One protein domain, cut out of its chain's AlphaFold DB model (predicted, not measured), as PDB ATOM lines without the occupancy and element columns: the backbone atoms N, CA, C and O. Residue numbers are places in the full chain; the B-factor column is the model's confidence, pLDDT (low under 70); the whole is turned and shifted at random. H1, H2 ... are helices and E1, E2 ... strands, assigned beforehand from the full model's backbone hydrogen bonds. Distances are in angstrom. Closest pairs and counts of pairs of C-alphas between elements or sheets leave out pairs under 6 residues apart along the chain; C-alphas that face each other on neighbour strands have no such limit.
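AT A GLANCE: This is residues 30 to 141 of the 1003 residues of an uncharacterized protein of Solitalea koreensis (UniProt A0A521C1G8). One strongly twisted, curled sheet of five antiparallel strands, E1 to E5, makes a wall, and the long helix H1 crosses one of its faces, making two layers. A tiny helix, H2, only grazes the sheet. The printed part has 112 residues, with two named helices and five named strands that follow along the chain as H1 H2 E1 E2 E3 E4 E5, and the sheet's order is E1 - E2 - E3 - E4 - E5, all antiparallel. The class is mixed, helices and strands; the whole is compact, with a radius of gyration of the C-alphas of 14.6 A and spans of 39 by 38 by 26 A.

IN THESE COORDINATES: H1, residues 30 to 55, begins at C-alpha 30 (-35.884, -18.499, -32.926) and is 37.9 A long. H2 is residues 64 to 67. E1 is residues 72 to 78, E2 81 to 93, 35.3 A long, E3 96 to 106, 33.5 A, and E4 113 to 123, 27.5 A. E5, residues 133 to 137, ends at C-alpha 137 (-31.048, -27.506, -49.417).

HOW THE PARTS SIT: The strands form a meander, each the antiparallel neighbour of the one before, linked as hairpins. N 74 and O 85 of E1 and E2 are 2.9 A apart, within hydrogen-bond range, as are N 86 and O 102 of E2 and E3 at 2.8 A, N 103 and O 116 of E3 and E4 at 3.0 A, and N 117 and O 136 of E4 and E5 at 2.9 A. E4 bends by 70 degrees at residue 120. H1 is on the sheet at a height of 8.7 A, across the strands, at 74 degrees to E2 on the local plane. Its closest C-alphas to E3 are those of Ala 45 and Phe 102, 6.0 A apart. Every O i to N i+4 pair in H1 is within hydrogen-bond range; H2 is too short for one, and its one O i to N i+3 pair is within range.

THE WHOLE: The C-alphas of Thr 94 and Gly 109, the two farthest apart, are 45.6 A apart. The printed part has no cut and no long link. Residues 30 to 36, 126 to 127 and 140 to 141 have pLDDT under 70.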
ATOM      1  N   THR A  30     -35.451 -17.273 -32.238       40.00
ATOM      2  CA  THR A  30     -35.884 -18.499 -32.926       40.00
ATOM      3  C   THR A  30     -34.970 -18.789 -34.117       40.00
ATOM      4  O   THR A  30     -34.496 -19.914 -34.301       40.00
ATOM      5  N   THR A  31     -34.648 -17.740 -34.876       49.56
ATOM      6  CA  THR A  31     -33.724 -17.769 -36.014       49.56
ATOM      7  C   THR A  31     -32.293 -18.053 -35.563       49.56
ATOM      8  O   THR A  31     -31.584 -18.786 -36.245       49.56
ATOM      9  N   THR A  32     -31.871 -17.565 -34.389       51.16
ATOM     10  CA  THR A  32     -30.528 -17.837 -33.833       51.16
ATOM     11  C   THR A  32     -30.294 -19.326 -33.555       51.16
ATOM     12  O   THR A  32     -29.234 -19.859 -33.881       51.16
ATOM     13  N   ILE A  33     -31.289 -20.028 -32.994       53.25
ATOM     14  CA  ILE A  33     -31.196 -21.475 -32.723       53.25
ATOM     15  C   ILE A  33     -31.219 -22.278 -34.034       53.25
ATOM     16  O   ILE A  33     -30.510 -23.282 -34.157       53.25
ATOM     17  N   LEU A  34     -32.000 -21.836 -35.026       59.31
ATOM     18  CA  LEU A  34     -32.007 -22.454 -36.352       59.31
ATOM     19  C   LEU A  34     -30.658 -22.273 -37.065       59.31
ATOM     20  O   LEU A  34     -30.120 -23.254 -37.573       59.31
ATOM     21  N   ALA A  35     -30.095 -21.061 -37.038       62.59
ATOM     22  CA  ALA A  35     -28.799 -20.732 -37.626       62.59
ATOM     23  C   ALA A  35     -27.681 -21.599 -37.034       62.59
ATOM     24  O   ALA A  35     -27.087 -22.377 -37.769       62.59
ATOM     25  N   ALA A  36     -27.498 -21.610 -35.708       68.12
ATOM     26  CA  ALA A  36     -26.451 -22.414 -35.065       68.12
ATOM     27  C   ALA A  36     -26.557 -23.923 -35.385       68.12
ATOM     28  O   ALA A  36     -25.552 -24.621 -35.549       68.12
ATOM     29  N   LYS A  37     -27.786 -24.445 -35.514       74.25
ATOM     30  CA  LYS A  37     -28.032 -25.830 -35.944       74.25
ATOM     31  C   LYS A  37     -27.654 -26.054 -37.410       74.25
ATOM     32  O   LYS A  37     -27.086 -27.098 -37.727       74.25
ATOM     33  N   VAL A  38     -27.944 -25.102 -38.291       79.94
ATOM     34  CA  VAL A  38     -27.567 -25.149 -39.709       79.94
ATOM     35  C   VAL A  38     -26.052 -24.996 -39.892       79.94
ATOM     36  O   VAL A  38     -25.462 -25.812 -40.595       79.94
ATOM     37  N   ASP A  39     -25.403 -24.073 -39.181       82.25
ATOM     38  CA  ASP A  39     -23.946 -23.884 -39.170       82.25
ATOM     39  C   ASP A  39     -23.216 -25.170 -38.761       82.25
ATOM     40  O   ASP A  39     -22.220 -25.548 -39.379       82.25
ATOM     41  N   SER A  40     -23.742 -25.907 -37.773       86.38
ATOM     42  CA  SER A  40     -23.208 -27.229 -37.415       86.38
ATOM     43  C   SER A  40     -23.349 -28.272 -38.534       86.38
ATOM     44  O   SER A  40     -22.461 -29.108 -38.690       86.38
ATOM     45  N   LEU A  41     -24.413 -28.223 -39.347       89.31
ATOM     46  CA  LEU A  41     -24.629 -29.150 -40.469       89.31
ATOM     47  C   LEU A  41     -23.775 -28.786 -41.692       89.31
ATOM     48  O   LEU A  41     -23.269 -29.684 -42.361       89.31
ATOM     49  N   VAL A  42     -23.563 -27.493 -41.943       88.56
ATOM     50  CA  VAL A  42     -22.618 -26.975 -42.947       88.56
ATOM     51  C   VAL A  42     -21.189 -27.368 -42.565       88.56
ATOM     52  O   VAL A  42     -20.507 -28.043 -43.335       88.56
ATOM     53  N   SER A  43     -20.783 -27.083 -41.323       89.62
ATOM     54  CA  SER A  43     -19.474 -27.479 -40.780       89.62
ATOM     55  C   SER A  43     -19.263 -28.997 -40.832       89.62
ATOM     56  O   SER A  43     -18.163 -29.469 -41.116       89.62
ATOM     57  N   ARG A  44     -20.324 -29.784 -40.590       90.75
ATOM     58  CA  ARG A  44     -20.289 -31.248 -40.698       90.75
ATOM     59  C   ARG A  44     -20.113 -31.718 -42.140       90.75
ATOM     60  O   ARG A  44     -19.341 -32.647 -42.355       90.75
ATOM     61  N   ALA A  45     -20.777 -31.083 -43.105       90.75
ATOM     62  CA  ALA A  45     -20.618 -31.383 -44.526       90.75
ATOM     63  C   ALA A  45     -19.202 -31.050 -45.030       90.75
ATOM     64  O   ALA A  45     -18.613 -31.849 -45.757       90.75
ATOM     65  N   ASP A  46     -18.626 -29.920 -44.610       91.31
ATOM     66  CA  ASP A  46     -17.255 -29.542 -44.970       91.31
ATOM     67  C   ASP A  46     -16.204 -30.459 -44.332       91.31
ATOM     68  O   ASP A  46     -15.305 -30.926 -45.034       91.31
ATOM     69  N   TRP A  47     -16.352 -30.798 -43.044       93.44
ATOM     70  CA  TRP A  47     -15.515 -31.803 -42.374       93.44
ATOM     71  C   TRP A  47     -15.586 -33.160 -43.081       93.44
ATOM     72  O   TRP A  47     -14.560 -33.787 -43.335       93.44
ATOM     73  N   LEU A  48     -16.794 -33.602 -43.440       93.31
ATOM     74  CA  LEU A  48     -17.018 -34.886 -44.100       93.31
ATOM     75  C   LEU A  48     -16.336 -34.920 -45.474       93.31
ATOM     76  O   LEU A  48     -15.683 -35.903 -45.814       93.31
ATOM     77  N   MET A  49     -16.424 -33.829 -46.236       92.94
ATOM     78  CA  MET A  49     -15.732 -33.693 -47.519       92.94
ATOM     79  C   MET A  49     -14.206 -33.665 -47.363       92.94
ATOM     80  O   MET A  49     -13.522 -34.287 -48.172       92.94
ATOM     81  N   ALA A  50     -13.674 -33.004 -46.330       92.69
ATOM     82  CA  ALA A  50     -12.238 -32.994 -46.043       92.69
ATOM     83  C   ALA A  50     -11.715 -34.402 -45.710       92.69
ATOM     84  O   ALA A  50     -10.773 -34.862 -46.350       92.69
ATOM     85  N   VAL A  51     -12.385 -35.138 -44.814       93.38
ATOM     86  CA  VAL A  51     -12.015 -36.523 -44.460       93.38
ATOM     87  C   VAL A  51     -12.011 -37.440 -45.686       93.38
ATOM     88  O   VAL A  51     -11.094 -38.242 -45.851       93.38
ATOM     89  N   LEU A  52     -12.996 -37.313 -46.581       93.44
ATOM     90  CA  LEU A  52     -13.034 -38.089 -47.827       93.44
ATOM     91  C   LEU A  52     -11.888 -37.730 -48.783       93.44
ATOM     92  O   LEU A  52     -11.352 -38.612 -49.449       93.44
ATOM     93  N   GLN A  53     -11.489 -36.456 -48.838       91.12
ATOM     94  CA  GLN A  53     -10.358 -35.995 -49.647       91.12
ATOM     95  C   GLN A  53      -9.008 -36.460 -49.074       91.12
ATOM     96  O   GLN A  53      -8.167 -36.928 -49.837       91.12
ATOM     97  N   GLU A  54      -8.817 -36.403 -47.753       91.94
ATOM     98  CA  GLU A  54      -7.597 -36.852 -47.061       91.94
ATOM     99  C   GLU A  54      -7.411 -38.377 -47.113       91.94
ATOM    100  O   GLU A  54      -6.301 -38.864 -47.324       91.94
ATOM    101  N   THR A  55      -8.494 -39.142 -46.949       90.12
ATOM    102  CA  THR A  55      -8.470 -40.619 -47.008       90.12
ATOM    103  C   THR A  55      -8.560 -41.179 -48.428       90.12
ATOM    104  O   THR A  55      -8.326 -42.370 -48.628       90.12
ATOM    105  N   ASN A  56      -8.921 -40.346 -49.411       89.38
ATOM    106  CA  ASN A  56      -9.274 -40.740 -50.778       89.38
ATOM    107  C   ASN A  56     -10.372 -41.834 -50.851       89.38
ATOM    108  O   ASN A  56     -10.414 -42.609 -51.807       89.38
ATOM    109  N   ASN A  57     -11.268 -41.911 -49.854       91.00
ATOM    110  CA  ASN A  57     -12.303 -42.952 -49.765       91.00
ATOM    111  C   ASN A  57     -13.499 -42.664 -50.695       91.00
ATOM    112  O   ASN A  57     -14.591 -42.279 -50.259       91.00
ATOM    113  N   PHE A  58     -13.279 -42.826 -52.000       90.69
ATOM    114  CA  PHE A  58     -14.280 -42.609 -53.044       90.69
ATOM    115  C   PHE A  58     -14.643 -43.898 -53.787       90.69
ATOM    116  O   PHE A  58     -13.794 -44.747 -54.044       90.69
ATOM    117  N   THR A  59     -15.903 -43.997 -54.210       87.62
ATOM    118  CA  THR A  59     -16.387 -45.018 -55.149       87.62
ATOM    119  C   THR A  59     -17.192 -44.381 -56.282       87.62
ATOM    120  O   THR A  59     -17.761 -43.297 -56.137       87.62
ATOM    121  N   GLU A  60     -17.262 -45.074 -57.417       81.62
ATOM    122  CA  GLU A  60     -18.150 -44.741 -58.534       81.62
ATOM    123  C   GLU A  60     -19.548 -45.364 -58.406       81.62
ATOM    124  O   GLU A  60     -20.499 -44.856 -58.995       81.62
ATOM    125  N   ASN A  61     -19.679 -46.464 -57.657       79.88
ATOM    126  CA  ASN A  61     -20.923 -47.216 -57.486       79.88
ATOM    127  C   ASN A  61     -21.047 -47.680 -56.028       79.88
ATOM    128  O   ASN A  61     -20.054 -48.076 -55.416       79.88
ATOM    129  N   LEU A  62     -22.255 -47.670 -55.465       77.06
ATOM    130  CA  LEU A  62     -22.487 -48.158 -54.103       77.06
ATOM    131  C   LEU A  62     -22.653 -49.684 -54.077       77.06
ATOM    132  O   LEU A  62     -23.472 -50.243 -54.805       77.06
ATOM    133  N   THR A  63     -21.889 -50.342 -53.203       75.88
ATOM    134  CA  THR A  63     -21.954 -51.787 -52.920       75.88
ATOM    135  C   THR A  63     -22.130 -52.024 -51.408       75.88
ATOM    136  O   THR A  63     -21.896 -51.097 -50.626       75.88
ATOM    137  N   PRO A  64     -22.525 -53.232 -50.953       71.31
ATOM    138  CA  PRO A  64     -22.653 -53.525 -49.522       71.31
ATOM    139  C   PRO A  64     -21.344 -53.301 -48.750       71.31
ATOM    140  O   PRO A  64     -21.360 -52.682 -47.687       71.31
ATOM    141  N   ASP A  65     -20.215 -53.724 -49.323       74.31
ATOM    142  CA  ASP A  65     -18.887 -53.608 -48.707       74.31
ATOM    143  C   ASP A  65     -18.466 -52.140 -48.545       74.31
ATOM    144  O   ASP A  65     -17.915 -51.748 -47.517       74.31
ATOM    145  N   ASN A  66     -18.802 -51.289 -49.524       75.38
ATOM    146  CA  ASN A  66     -18.578 -49.844 -49.432       75.38
ATOM    147  C   ASN A  66     -19.374 -49.198 -48.286       75.38
ATOM    148  O   ASN A  66     -18.866 -48.306 -47.609       75.38
ATOM    149  N   LEU A  67     -20.612 -49.644 -48.050       74.50
ATOM    150  CA  LEU A  67     -21.475 -49.113 -46.988       74.50
ATOM    151  C   LEU A  67     -21.083 -49.606 -45.583       74.50
ATOM    152  O   LEU A  67     -21.500 -49.006 -44.594       74.50
ATOM    153  N   ALA A  68     -20.244 -50.642 -45.478       73.25
ATOM    154  CA  ALA A  68     -19.648 -51.080 -44.215       73.25
ATOM    155  C   ALA A  68     -18.468 -50.195 -43.750       73.25
ATOM    156  O   ALA A  68     -18.064 -50.284 -42.592       73.25
ATOM    157  N   SER A  69     -17.924 -49.332 -44.621       82.06
ATOM    158  CA  SER A  69     -16.757 -48.477 -44.346       82.06
ATOM    159  C   SER A  69     -17.065 -46.989 -44.572       82.06
ATOM    160  O   SER A  69     -16.469 -46.309 -45.408       82.06
ATOM    161  N   VAL A  70     -18.046 -46.482 -43.819       86.75
ATOM    162  CA  VAL A  70     -18.388 -45.051 -43.777       86.75
ATOM    163  C   VAL A  70     -17.410 -44.253 -42.892       86.75
ATOM    164  O   VAL A  70     -16.941 -44.784 -41.883       86.75
ATOM    165  N   PRO A  71     -17.124 -42.974 -43.207       91.94
ATOM    166  CA  PRO A  71     -17.703 -42.186 -44.298       91.94
ATOM    167  C   PRO A  71     -17.116 -42.536 -45.670       91.94
ATOM    168  O   PRO A  71     -15.908 -42.720 -45.793       91.94
ATOM    169  N   ILE A  72     -17.961 -42.565 -46.709       91.69
ATOM    170  CA  ILE A  72     -17.551 -42.820 -48.104       91.69
ATOM    171  C   ILE A  72     -18.192 -41.815 -49.074       91.69
ATOM    172  O   ILE A  72     -19.345 -41.414 -48.900       91.69
ATOM    173  N   GLY A  73     -17.453 -41.399 -50.106       91.12
ATOM    174  CA  GLY A  73     -17.942 -40.507 -51.158       91.12
ATOM    175  C   GLY A  73     -18.311 -41.246 -52.445       91.12
ATOM    176  O   GLY A  73     -17.439 -41.805 -53.106       91.12
ATOM    177  N   LEU A  74     -19.575 -41.180 -52.863       90.00
ATOM    178  CA  LEU A  74     -19.976 -41.532 -54.229       90.00
ATOM    179  C   LEU A  74     -19.658 -40.339 -55.145       90.00
ATOM    180  O   LEU A  74     -20.258 -39.270 -55.003       90.00
ATOM    181  N   LYS A  75     -18.689 -40.502 -56.049       90.62
ATOM    182  CA  LYS A  75     -18.096 -39.419 -56.851       90.62
ATOM    183  C   LYS A  75     -18.388 -39.603 -58.341       90.62
ATOM    184  O   LYS A  75     -18.105 -40.658 -58.903       90.62
ATOM    185  N   ARG A  76     -18.875 -38.549 -59.000       88.56
ATOM    186  CA  ARG A  76     -18.982 -38.454 -60.467       88.56
ATOM    187  C   ARG A  76     -18.414 -37.141 -60.985       88.56
ATOM    188  O   ARG A  76     -18.430 -36.142 -60.272       88.56
ATOM    189  N   GLN A  77     -17.930 -37.153 -62.224       86.12
ATOM    190  CA  GLN A  77     -17.476 -35.956 -62.924       86.12
ATOM    191  C   GLN A  77     -18.440 -35.634 -64.074       86.12
ATOM    192  O   GLN A  77     -18.719 -36.501 -64.898       86.12
ATOM    193  N   ILE A  78     -18.969 -34.411 -64.090       82.38
ATOM    194  CA  ILE A  78     -19.908 -33.856 -65.085       82.38
ATOM    195  C   ILE A  78     -19.481 -32.389 -65.276       82.38
ATOM    196  O   ILE A  78     -19.060 -31.775 -64.298       82.38
ATOM    197  N   GLY A  79     -19.433 -31.870 -66.508       73.88
ATOM    198  CA  GLY A  79     -18.926 -30.507 -66.777       73.88
ATOM    199  C   GLY A  79     -17.473 -30.260 -66.348       73.88
ATOM    200  O   GLY A  79     -17.055 -29.131 -66.130       73.88
ATOM    201  N   GLY A  80     -16.697 -31.322 -66.106       77.25
ATOM    202  CA  GLY A  80     -15.403 -31.236 -65.419       77.25
ATOM    203  C   GLY A  80     -15.492 -31.066 -63.890       77.25
ATOM    204  O   GLY A  80     -14.530 -31.414 -63.198       77.25
ATOM    205  N   LYS A  81     -16.632 -30.638 -63.328       82.88
ATOM    206  CA  LYS A  81     -16.883 -30.578 -61.877       82.88
ATOM    207  C   LYS A  81     -17.071 -31.958 -61.252       82.88
ATOM    208  O   LYS A  81     -17.603 -32.885 -61.853       82.88
ATOM    209  N   ASN A  82     -16.656 -32.079 -59.989       88.06
ATOM    210  CA  ASN A  82     -16.825 -33.289 -59.187       88.06
ATOM    211  C   ASN A  82     -18.086 -33.192 -58.318       88.06
ATOM    212  O   ASN A  82     -18.092 -32.509 -57.295       88.06
ATOM    213  N   TYR A  83     -19.124 -33.929 -58.697       90.69
ATOM    214  CA  TYR A  83     -20.342 -34.114 -57.917       90.69
ATOM    215  C   TYR A  83     -20.112 -35.252 -56.919       90.69
ATOM    216  O   TYR A  83     -19.990 -36.417 -57.303       90.69
ATOM    217  N   ILE A  84     -20.008 -34.905 -55.633       92.50
ATOM    218  CA  ILE A  84     -19.705 -35.847 -54.549       92.50
ATOM    219  C   ILE A  84     -20.910 -35.938 -53.614       92.50
ATOM    220  O   ILE A  84     -21.278 -34.963 -52.961       92.50
ATOM    221  N   LEU A  85     -21.501 -37.127 -53.524       92.19
ATOM    222  CA  LEU A  85     -22.441 -37.498 -52.472       92.19
ATOM    223  C   LEU A  85     -21.639 -38.145 -51.338       92.19
ATOM    224  O   LEU A  85     -21.195 -39.287 -51.453       92.19
ATOM    225  N   ALA A  86     -21.449 -37.416 -50.245       93.38
ATOM    226  CA  ALA A  86     -20.738 -37.895 -49.068       93.38
ATOM    227  C   ALA A  86     -21.710 -38.589 -48.104       93.38
ATOM    228  O   ALA A  86     -22.580 -37.939 -47.522       93.38
ATOM    229  N   ILE A  87     -21.571 -39.904 -47.937       91.81
ATOM    230  CA  ILE A  87     -22.373 -40.712 -47.014       91.81
ATOM    231  C   ILE A  87     -21.700 -40.689 -45.640       91.81
ATOM    232  O   ILE A  87     -20.547 -41.095 -45.499       91.81
ATOM    233  N   GLU A  88     -22.418 -40.199 -44.629       91.38
ATOM    234  CA  GLU A  88     -21.893 -40.004 -43.273       91.38
ATOM    235  C   GLU A  88     -22.007 -41.269 -42.416       91.38
ATOM    236  O   GLU A  88     -21.058 -41.664 -41.745       91.38
ATOM    237  N   ASN A  89     -23.201 -41.859 -42.383       88.12
ATOM    238  CA  ASN A  89     -23.563 -42.939 -41.474       88.12
ATOM    239  C   ASN A  89     -24.578 -43.880 -42.124       88.12
ATOM    240  O   ASN A  89     -25.370 -43.466 -42.970       88.12
ATOM    241  N   VAL A  90     -24.565 -45.136 -41.685       87.38
ATOM    242  CA  VAL A  90     -25.533 -46.173 -42.049       87.38
ATOM    243  C   VAL A  90     -26.225 -46.650 -40.776       87.38
ATOM    244  O   VAL A  90     -25.592 -46.834 -39.739       87.38
ATOM    245  N   SER A  91     -27.537 -46.846 -40.856       86.12
ATOM    246  CA  SER A  91     -28.392 -47.367 -39.791       86.12
ATOM    247  C   SER A  91     -29.302 -48.460 -40.347       86.12
ATOM    248  O   SER A  91     -29.669 -48.432 -41.522       86.12
ATOM    249  N   PHE A  92     -29.679 -49.418 -39.506       84.19
ATOM    250  CA  PHE A  92     -30.589 -50.502 -39.866       84.19
ATOM    251  C   PHE A  92     -31.777 -50.509 -38.904       84.19
ATOM    252  O   PHE A  92     -31.590 -50.422 -37.691       84.19
ATOM    253  N   ASP A  93     -32.989 -50.625 -39.443       82.50
ATOM    254  CA  ASP A  93     -34.219 -50.824 -38.674       82.50
ATOM    255  C   ASP A  93     -35.022 -52.020 -39.222       82.50
ATOM    256  O   ASP A  93     -34.586 -52.729 -40.132       82.50
ATOM    257  N   THR A  94     -36.224 -52.250 -38.686       79.44
ATOM    258  CA  THR A  94     -37.130 -53.330 -39.122       79.44
ATOM    259  C   THR A  94     -37.628 -53.198 -40.569       79.44
ATOM    260  O   THR A  94     -38.300 -54.102 -41.058       79.44
ATOM    261  N   HIS A  95     -37.315 -52.096 -41.254       72.94
ATOM    262  CA  HIS A  95     -37.668 -51.807 -42.644       72.94
ATOM    263  C   HIS A  95     -36.426 -51.757 -43.562       72.94
ATOM    264  O   HIS A  95     -36.528 -51.349 -44.719       72.94
ATOM    265  N   GLY A  96     -35.254 -52.170 -43.062       80.12
ATOM    266  CA  GLY A  96     -34.012 -52.312 -43.826       80.12
ATOM    267  C   GLY A  96     -32.961 -51.240 -43.528       80.12
ATOM    268  O   GLY A  96     -33.014 -50.537 -42.519       80.12
ATOM    269  N   GLY A  97     -31.975 -51.122 -44.418       85.56
ATOM    270  CA  GLY A  97     -30.890 -50.148 -44.297       85.56
ATOM    271  C   GLY A  97     -31.307 -48.733 -44.709       85.56
ATOM    272  O   GLY A  97     -32.071 -48.544 -45.660       85.56
ATOM    273  N   SER A  98     -30.787 -47.726 -44.008       89.56
ATOM    274  CA  SER A  98     -30.882 -46.319 -44.397       89.56
ATOM    275  C   SER A  98     -29.601 -45.540 -44.076       89.56
ATOM    276  O   SER A  98     -28.869 -45.913 -43.160       89.56
ATOM    277  N   PHE A  99     -29.323 -44.456 -44.805       90.94
ATOM    278  CA  PHE A  99     -28.157 -43.603 -44.559       90.94
ATOM    279  C   PHE A  99     -28.474 -42.102 -44.519       90.94
ATOM    280  O   PHE A  99     -29.507 -41.638 -45.015       90.94
ATOM    281  N   THR A 100     -27.551 -41.346 -43.922       92.75
ATOM    282  CA  THR A 100     -27.485 -39.880 -44.016       92.75
ATOM    283  C   THR A 100     -26.415 -39.493 -45.028       92.75
ATOM    284  O   THR A 100     -25.309 -40.038 -44.987       92.75
ATOM    285  N   ALA A 101     -26.715 -38.549 -45.920       93.31
ATOM    286  CA  ALA A 101     -25.746 -38.054 -46.893       93.31
ATOM    287  C   ALA A 101     -25.816 -36.538 -47.087       93.31
ATOM    288  O   ALA A 101     -26.869 -35.915 -46.923       93.31
ATOM    289  N   PHE A 102     -24.678 -35.974 -47.481       94.62
ATOM    290  CA  PHE A 102     -24.481 -34.560 -47.768       94.62
ATOM    291  C   PHE A 102     -23.889 -34.365 -49.166       94.62
ATOM    292  O   PHE A 102     -23.154 -35.212 -49.675       94.62
ATOM    293  N   MET A 103     -24.150 -33.206 -49.760       92.56
ATOM    294  CA  MET A 103     -23.450 -32.712 -50.946       92.56
ATOM    295  C   MET A 103     -23.186 -31.217 -50.771       92.56
ATOM    296  O   MET A 103     -24.043 -30.497 -50.258       92.56
ATOM    297  N   ARG A 104     -22.018 -30.747 -51.213       91.12
ATOM    298  CA  ARG A 104     -21.728 -29.320 -51.405       91.12
ATOM    299  C   ARG A 104     -21.374 -29.099 -52.873       91.12
ATOM    300  O   ARG A 104     -20.630 -29.906 -53.428       91.12
ATOM    301  N   LEU A 105     -21.902 -28.046 -53.489       88.62
ATOM    302  CA  LEU A 105     -21.595 -27.671 -54.871       88.62
ATOM    303  C   LEU A 105     -21.093 -26.218 -54.918       88.62
ATOM    304  O   LEU A 105     -21.717 -25.361 -54.287       88.62
ATOM    305  N   PRO A 106     -20.006 -25.913 -55.649       86.69
ATOM    306  CA  PRO A 106     -19.553 -24.539 -55.847       86.69
ATOM    307  C   PRO A 106     -20.498 -23.811 -56.807       86.69
ATOM    308  O   PRO A 106     -20.691 -24.253 -57.944       86.69
ATOM    309  N   VAL A 107     -21.073 -22.699 -56.344       86.06
ATOM    310  CA  VAL A 107     -21.942 -21.831 -57.154       86.06
ATOM    311  C   VAL A 107     -21.086 -21.175 -58.244       86.06
ATOM    312  O   VAL A 107     -20.106 -20.513 -57.878       86.06
ATOM    313  N   PRO A 108     -21.414 -21.346 -59.545       80.62
ATOM    314  CA  PRO A 108     -20.568 -20.922 -60.663       80.62
ATOM    315  C   PRO A 108     -20.001 -19.508 -60.507       80.62
ATOM    316  O   PRO A 108     -20.711 -18.566 -60.159       80.62
ATOM    317  N   GLY A 109     -18.702 -19.330 -60.764       77.25
ATOM    318  CA  GLY A 109     -18.011 -18.030 -60.689       77.25
ATOM    319  C   GLY A 109     -17.964 -17.347 -59.311       77.25
ATOM    320  O   GLY A 109     -17.466 -16.231 -59.217       77.25
ATOM    321  N   THR A 110     -18.423 -17.989 -58.232       82.06
ATOM    322  CA  THR A 110     -18.255 -17.481 -56.859       82.06
ATOM    323  C   THR A 110     -17.356 -18.409 -56.038       82.06
ATOM    324  O   THR A 110     -17.187 -19.584 -56.357       82.06
ATOM    325  N   ASN A 111     -16.832 -17.919 -54.911       83.25
ATOM    326  CA  ASN A 111     -16.168 -18.770 -53.914       83.25
ATOM    327  C   ASN A 111     -17.142 -19.406 -52.900       83.25
ATOM    328  O   ASN A 111     -16.712 -19.849 -51.833       83.25
ATOM    329  N   LYS A 112     -18.453 -19.413 -53.185       86.88
ATOM    330  CA  LYS A 112     -19.495 -19.894 -52.270       86.88
ATOM    331  C   LYS A 112     -19.950 -21.305 -52.624       86.88
ATOM    332  O   LYS A 112     -20.079 -21.674 -53.789       86.88
ATOM    333  N   MET A 113     -20.227 -22.078 -51.581       87.00
ATOM    334  CA  MET A 113     -20.773 -23.428 -51.669       87.00
ATOM    335  C   MET A 113     -22.262 -23.397 -51.313       87.00
ATOM    336  O   MET A 113     -22.659 -22.734 -50.355       87.00
ATOM    337  N   VAL A 114     -23.077 -24.144 -52.054       89.19
ATOM    338  CA  VAL A 114     -24.456 -24.488 -51.676       89.19
ATOM    339  C   VAL A 114     -24.491 -25.917 -51.143       89.19
ATOM    340  O   VAL A 114     -23.888 -26.818 -51.724       89.19
ATOM    341  N   TYR A 115     -25.175 -26.113 -50.015       91.31
ATOM    342  CA  TYR A 115     -25.123 -27.344 -49.225       91.31
ATOM    343  C   TYR A 115     -26.477 -28.044 -49.198       91.31
ATOM    344  O   TYR A 115     -27.507 -27.406 -48.980       91.31
ATOM    345  N   PHE A 116     -26.475 -29.365 -49.348       92.75
ATOM    346  CA  PHE A 116     -27.673 -30.196 -49.375       92.75
ATOM    347  C   PHE A 116     -27.514 -31.405 -48.447       92.75
ATOM    348  O   PHE A 116     -26.416 -31.945 -48.310       92.75
ATOM    349  N   MET A 117     -28.612 -31.852 -47.834       92.94
ATOM    350  CA  MET A 117     -28.659 -33.013 -46.939       92.94
ATOM    351  C   MET A 117     -29.863 -33.903 -47.252       92.94
ATOM    352  O   MET A 117     -30.970 -33.414 -47.476       92.94
ATOM    353  N   GLY A 118     -29.666 -35.216 -47.193       92.25
ATOM    354  CA  GLY A 118     -30.736 -36.209 -47.146       92.25
ATOM    355  C   GLY A 118     -30.579 -37.100 -45.915       92.25
ATOM    356  O   GLY A 118     -29.465 -37.391 -45.477       92.25
ATOM    357  N   ARG A 119     -31.707 -37.514 -45.336       90.44
ATOM    358  CA  ARG A 119     -31.789 -38.382 -44.150       90.44
ATOM    359  C   ARG A 119     -32.662 -39.586 -44.466       90.44
ATOM    360  O   ARG A 119     -33.579 -39.473 -45.275       90.44
ATOM    361  N   ASN A 120     -32.412 -40.702 -43.786       88.00
ATOM    362  CA  ASN A 120     -33.166 -41.951 -43.932       88.00
ATOM    363  C   ASN A 120     -33.210 -42.463 -45.390       88.00
ATOM    364  O   ASN A 120     -34.187 -43.089 -45.802       88.00
ATOM    365  N   ILE A 121     -32.161 -42.198 -46.177       89.94
ATOM    366  CA  ILE A 121     -32.065 -42.597 -47.587       89.94
ATOM    367  C   ILE A 121     -31.964 -44.123 -47.637       89.94
ATOM    368  O   ILE A 121     -30.989 -44.693 -47.153       89.94
ATOM    369  N   ARG A 122     -32.989 -44.794 -48.168       87.19
ATOM    370  CA  ARG A 122     -33.106 -46.258 -48.130       87.19
ATOM    371  C   ARG A 122     -32.270 -46.938 -49.216       87.19
ATOM    372  O   ARG A 122     -32.258 -46.505 -50.369       87.19
ATOM    373  N   PHE A 123     -31.634 -48.050 -48.856       83.75
ATOM    374  CA  PHE A 123     -30.865 -48.891 -49.773       83.75
ATOM    375  C   PHE A 123     -31.260 -50.369 -49.659       83.75
ATOM    376  O   PHE A 123     -31.839 -50.814 -48.667       83.75
ATOM    377  N   SER A 124     -30.983 -51.111 -50.726       79.50
ATOM    378  CA  SER A 124     -31.293 -52.531 -50.889       79.50
ATOM    379  C   SER A 124     -30.206 -53.432 -50.294       79.50
ATOM    380  O   SER A 124     -29.059 -53.017 -50.129       79.50
ATOM    381  N   SER A 125     -30.528 -54.710 -50.061       71.75
ATOM    382  CA  SER A 125     -29.563 -55.747 -49.647       71.75
ATOM    383  C   SER A 125     -28.352 -55.883 -50.577       71.75
ATOM    384  O   SER A 125     -27.313 -56.385 -50.165       71.75
ATOM    385  N   ASN A 126     -28.481 -55.425 -51.825       69.38
ATOM    386  CA  ASN A 126     -27.458 -55.530 -52.861       69.38
ATOM    387  C   ASN A 126     -26.606 -54.243 -52.968       69.38
ATOM    388  O   ASN A 126     -25.844 -54.092 -53.917       69.38
ATOM    389  N   GLY A 127     -26.738 -53.303 -52.020       63.28
ATOM    390  CA  GLY A 127     -25.913 -52.089 -51.898       63.28
ATOM    391  C   GLY A 127     -26.420 -50.857 -52.657       63.28
ATOM    392  O   GLY A 127     -26.014 -49.740 -52.345       63.28
ATOM    393  N   GLY A 128     -27.344 -51.026 -53.607       75.19
ATOM    394  CA  GLY A 128     -27.923 -49.921 -54.376       75.19
ATOM    395  C   GLY A 128     -29.033 -49.163 -53.635       75.19
ATOM    396  O   GLY A 128     -29.842 -49.776 -52.933       75.19
ATOM    397  N   ILE A 129     -29.099 -47.843 -53.838       83.56
ATOM    398  CA  ILE A 129     -30.195 -46.955 -53.404       83.56
ATOM    399  C   ILE A 129     -31.528 -47.431 -54.006       83.56
ATOM    400  O   ILE A 129     -31.588 -47.837 -55.167       83.56
ATOM    401  N   MET A 130     -32.611 -47.378 -53.228       80.06
ATOM    402  CA  MET A 130     -33.936 -47.791 -53.701       80.06
ATOM    403  C   MET A 130     -34.658 -46.650 -54.431       80.06
ATOM    404  O   MET A 130     -35.446 -45.920 -53.838       80.06
ATOM    405  N   GLY A 131     -34.389 -46.529 -55.735       82.38
ATOM    406  CA  GLY A 131     -34.966 -45.514 -56.625       82.38
ATOM    407  C   GLY A 131     -34.074 -44.279 -56.786       82.38
ATOM    408  O   GLY A 131     -32.858 -44.356 -56.614       82.38
ATOM    409  N   ASP A 132     -34.682 -43.139 -57.120       86.19
ATOM    410  CA  ASP A 132     -34.030 -41.838 -56.949       86.19
ATOM    411  C   ASP A 132     -34.226 -41.361 -55.501       86.19
ATOM    412  O   ASP A 132     -35.316 -41.479 -54.938       86.19
ATOM    413  N   ALA A 133     -33.189 -40.774 -54.918       89.94
ATOM    414  CA  ALA A 133     -33.221 -40.124 -53.616       89.94
ATOM    415  C   ALA A 133     -32.965 -38.616 -53.764       89.94
ATOM    416  O   ALA A 133     -32.340 -38.171 -54.728       89.94
ATOM    417  N   ARG A 134     -33.450 -37.825 -52.799       92.50
ATOM    418  CA  ARG A 134     -33.365 -36.357 -52.810       92.50
ATOM    419  C   ARG A 134     -32.606 -35.824 -51.600       92.50
ATOM    420  O   ARG A 134     -32.912 -36.183 -50.463       92.50
ATOM    421  N   LEU A 135     -31.668 -34.918 -51.851       93.62
ATOM    422  CA  LEU A 135     -31.087 -34.025 -50.852       93.62
ATOM    423  C   LEU A 135     -31.857 -32.696 -50.880       93.62
ATOM    424  O   LEU A 135     -32.057 -32.117 -51.950       93.62
ATOM    425  N   GLN A 136     -32.269 -32.201 -49.717       91.19
ATOM    426  CA  GLN A 136     -32.871 -30.874 -49.558       91.19
ATOM    427  C   GLN A 136     -31.795 -29.840 -49.217       91.19
ATOM    428  O   GLN A 136     -30.801 -30.163 -48.566       91.19
ATOM    429  N   PHE A 137     -31.984 -28.600 -49.661       90.12
ATOM    430  CA  PHE A 137     -31.048 -27.506 -49.417       90.12
ATOM    431  C   PHE A 137     -31.004 -27.101 -47.934       90.12
ATOM    432  O   PHE A 137     -32.034 -26.849 -47.312       90.12
ATOM    433  N   LEU A 138     -29.799 -27.040 -47.360       85.12
ATOM    434  CA  LEU A 138     -29.593 -26.813 -45.927       85.12
ATOM    435  C   LEU A 138     -29.754 -25.348 -45.510       85.12
ATOM    436  O   LEU A 138     -30.309 -25.092 -44.443       85.12
ATOM    437  N   TYR A 139     -29.255 -24.391 -46.302       72.69
ATOM    438  CA  TYR A 139     -29.056 -23.025 -45.811       72.69
ATOM    439  C   TYR A 139     -29.181 -21.930 -46.874       72.69
ATOM    440  O   TYR A 139     -28.300 -21.777 -47.717       72.69
ATOM    441  N   CYS A 140     -30.218 -21.094 -46.763       65.50
ATOM    442  CA  CYS A 140     -30.264 -19.824 -47.482       65.50
ATOM    443  C   CYS A 140     -29.368 -18.783 -46.787       65.50
ATOM    444  O   CYS A 140     -29.766 -18.161 -45.801       65.50
ATOM    445  N   ALA A 141     -28.173 -18.583 -47.339       69.75
ATOM    446  CA  ALA A 141     -27.401 -17.355 -47.175       69.75
ATOM    447  C   ALA A 141     -27.541 -16.479 -48.433       69.75
ATOM    448  O   ALA A 141     -27.668 -17.022 -49.536       69.75
TER     449      ALA A 141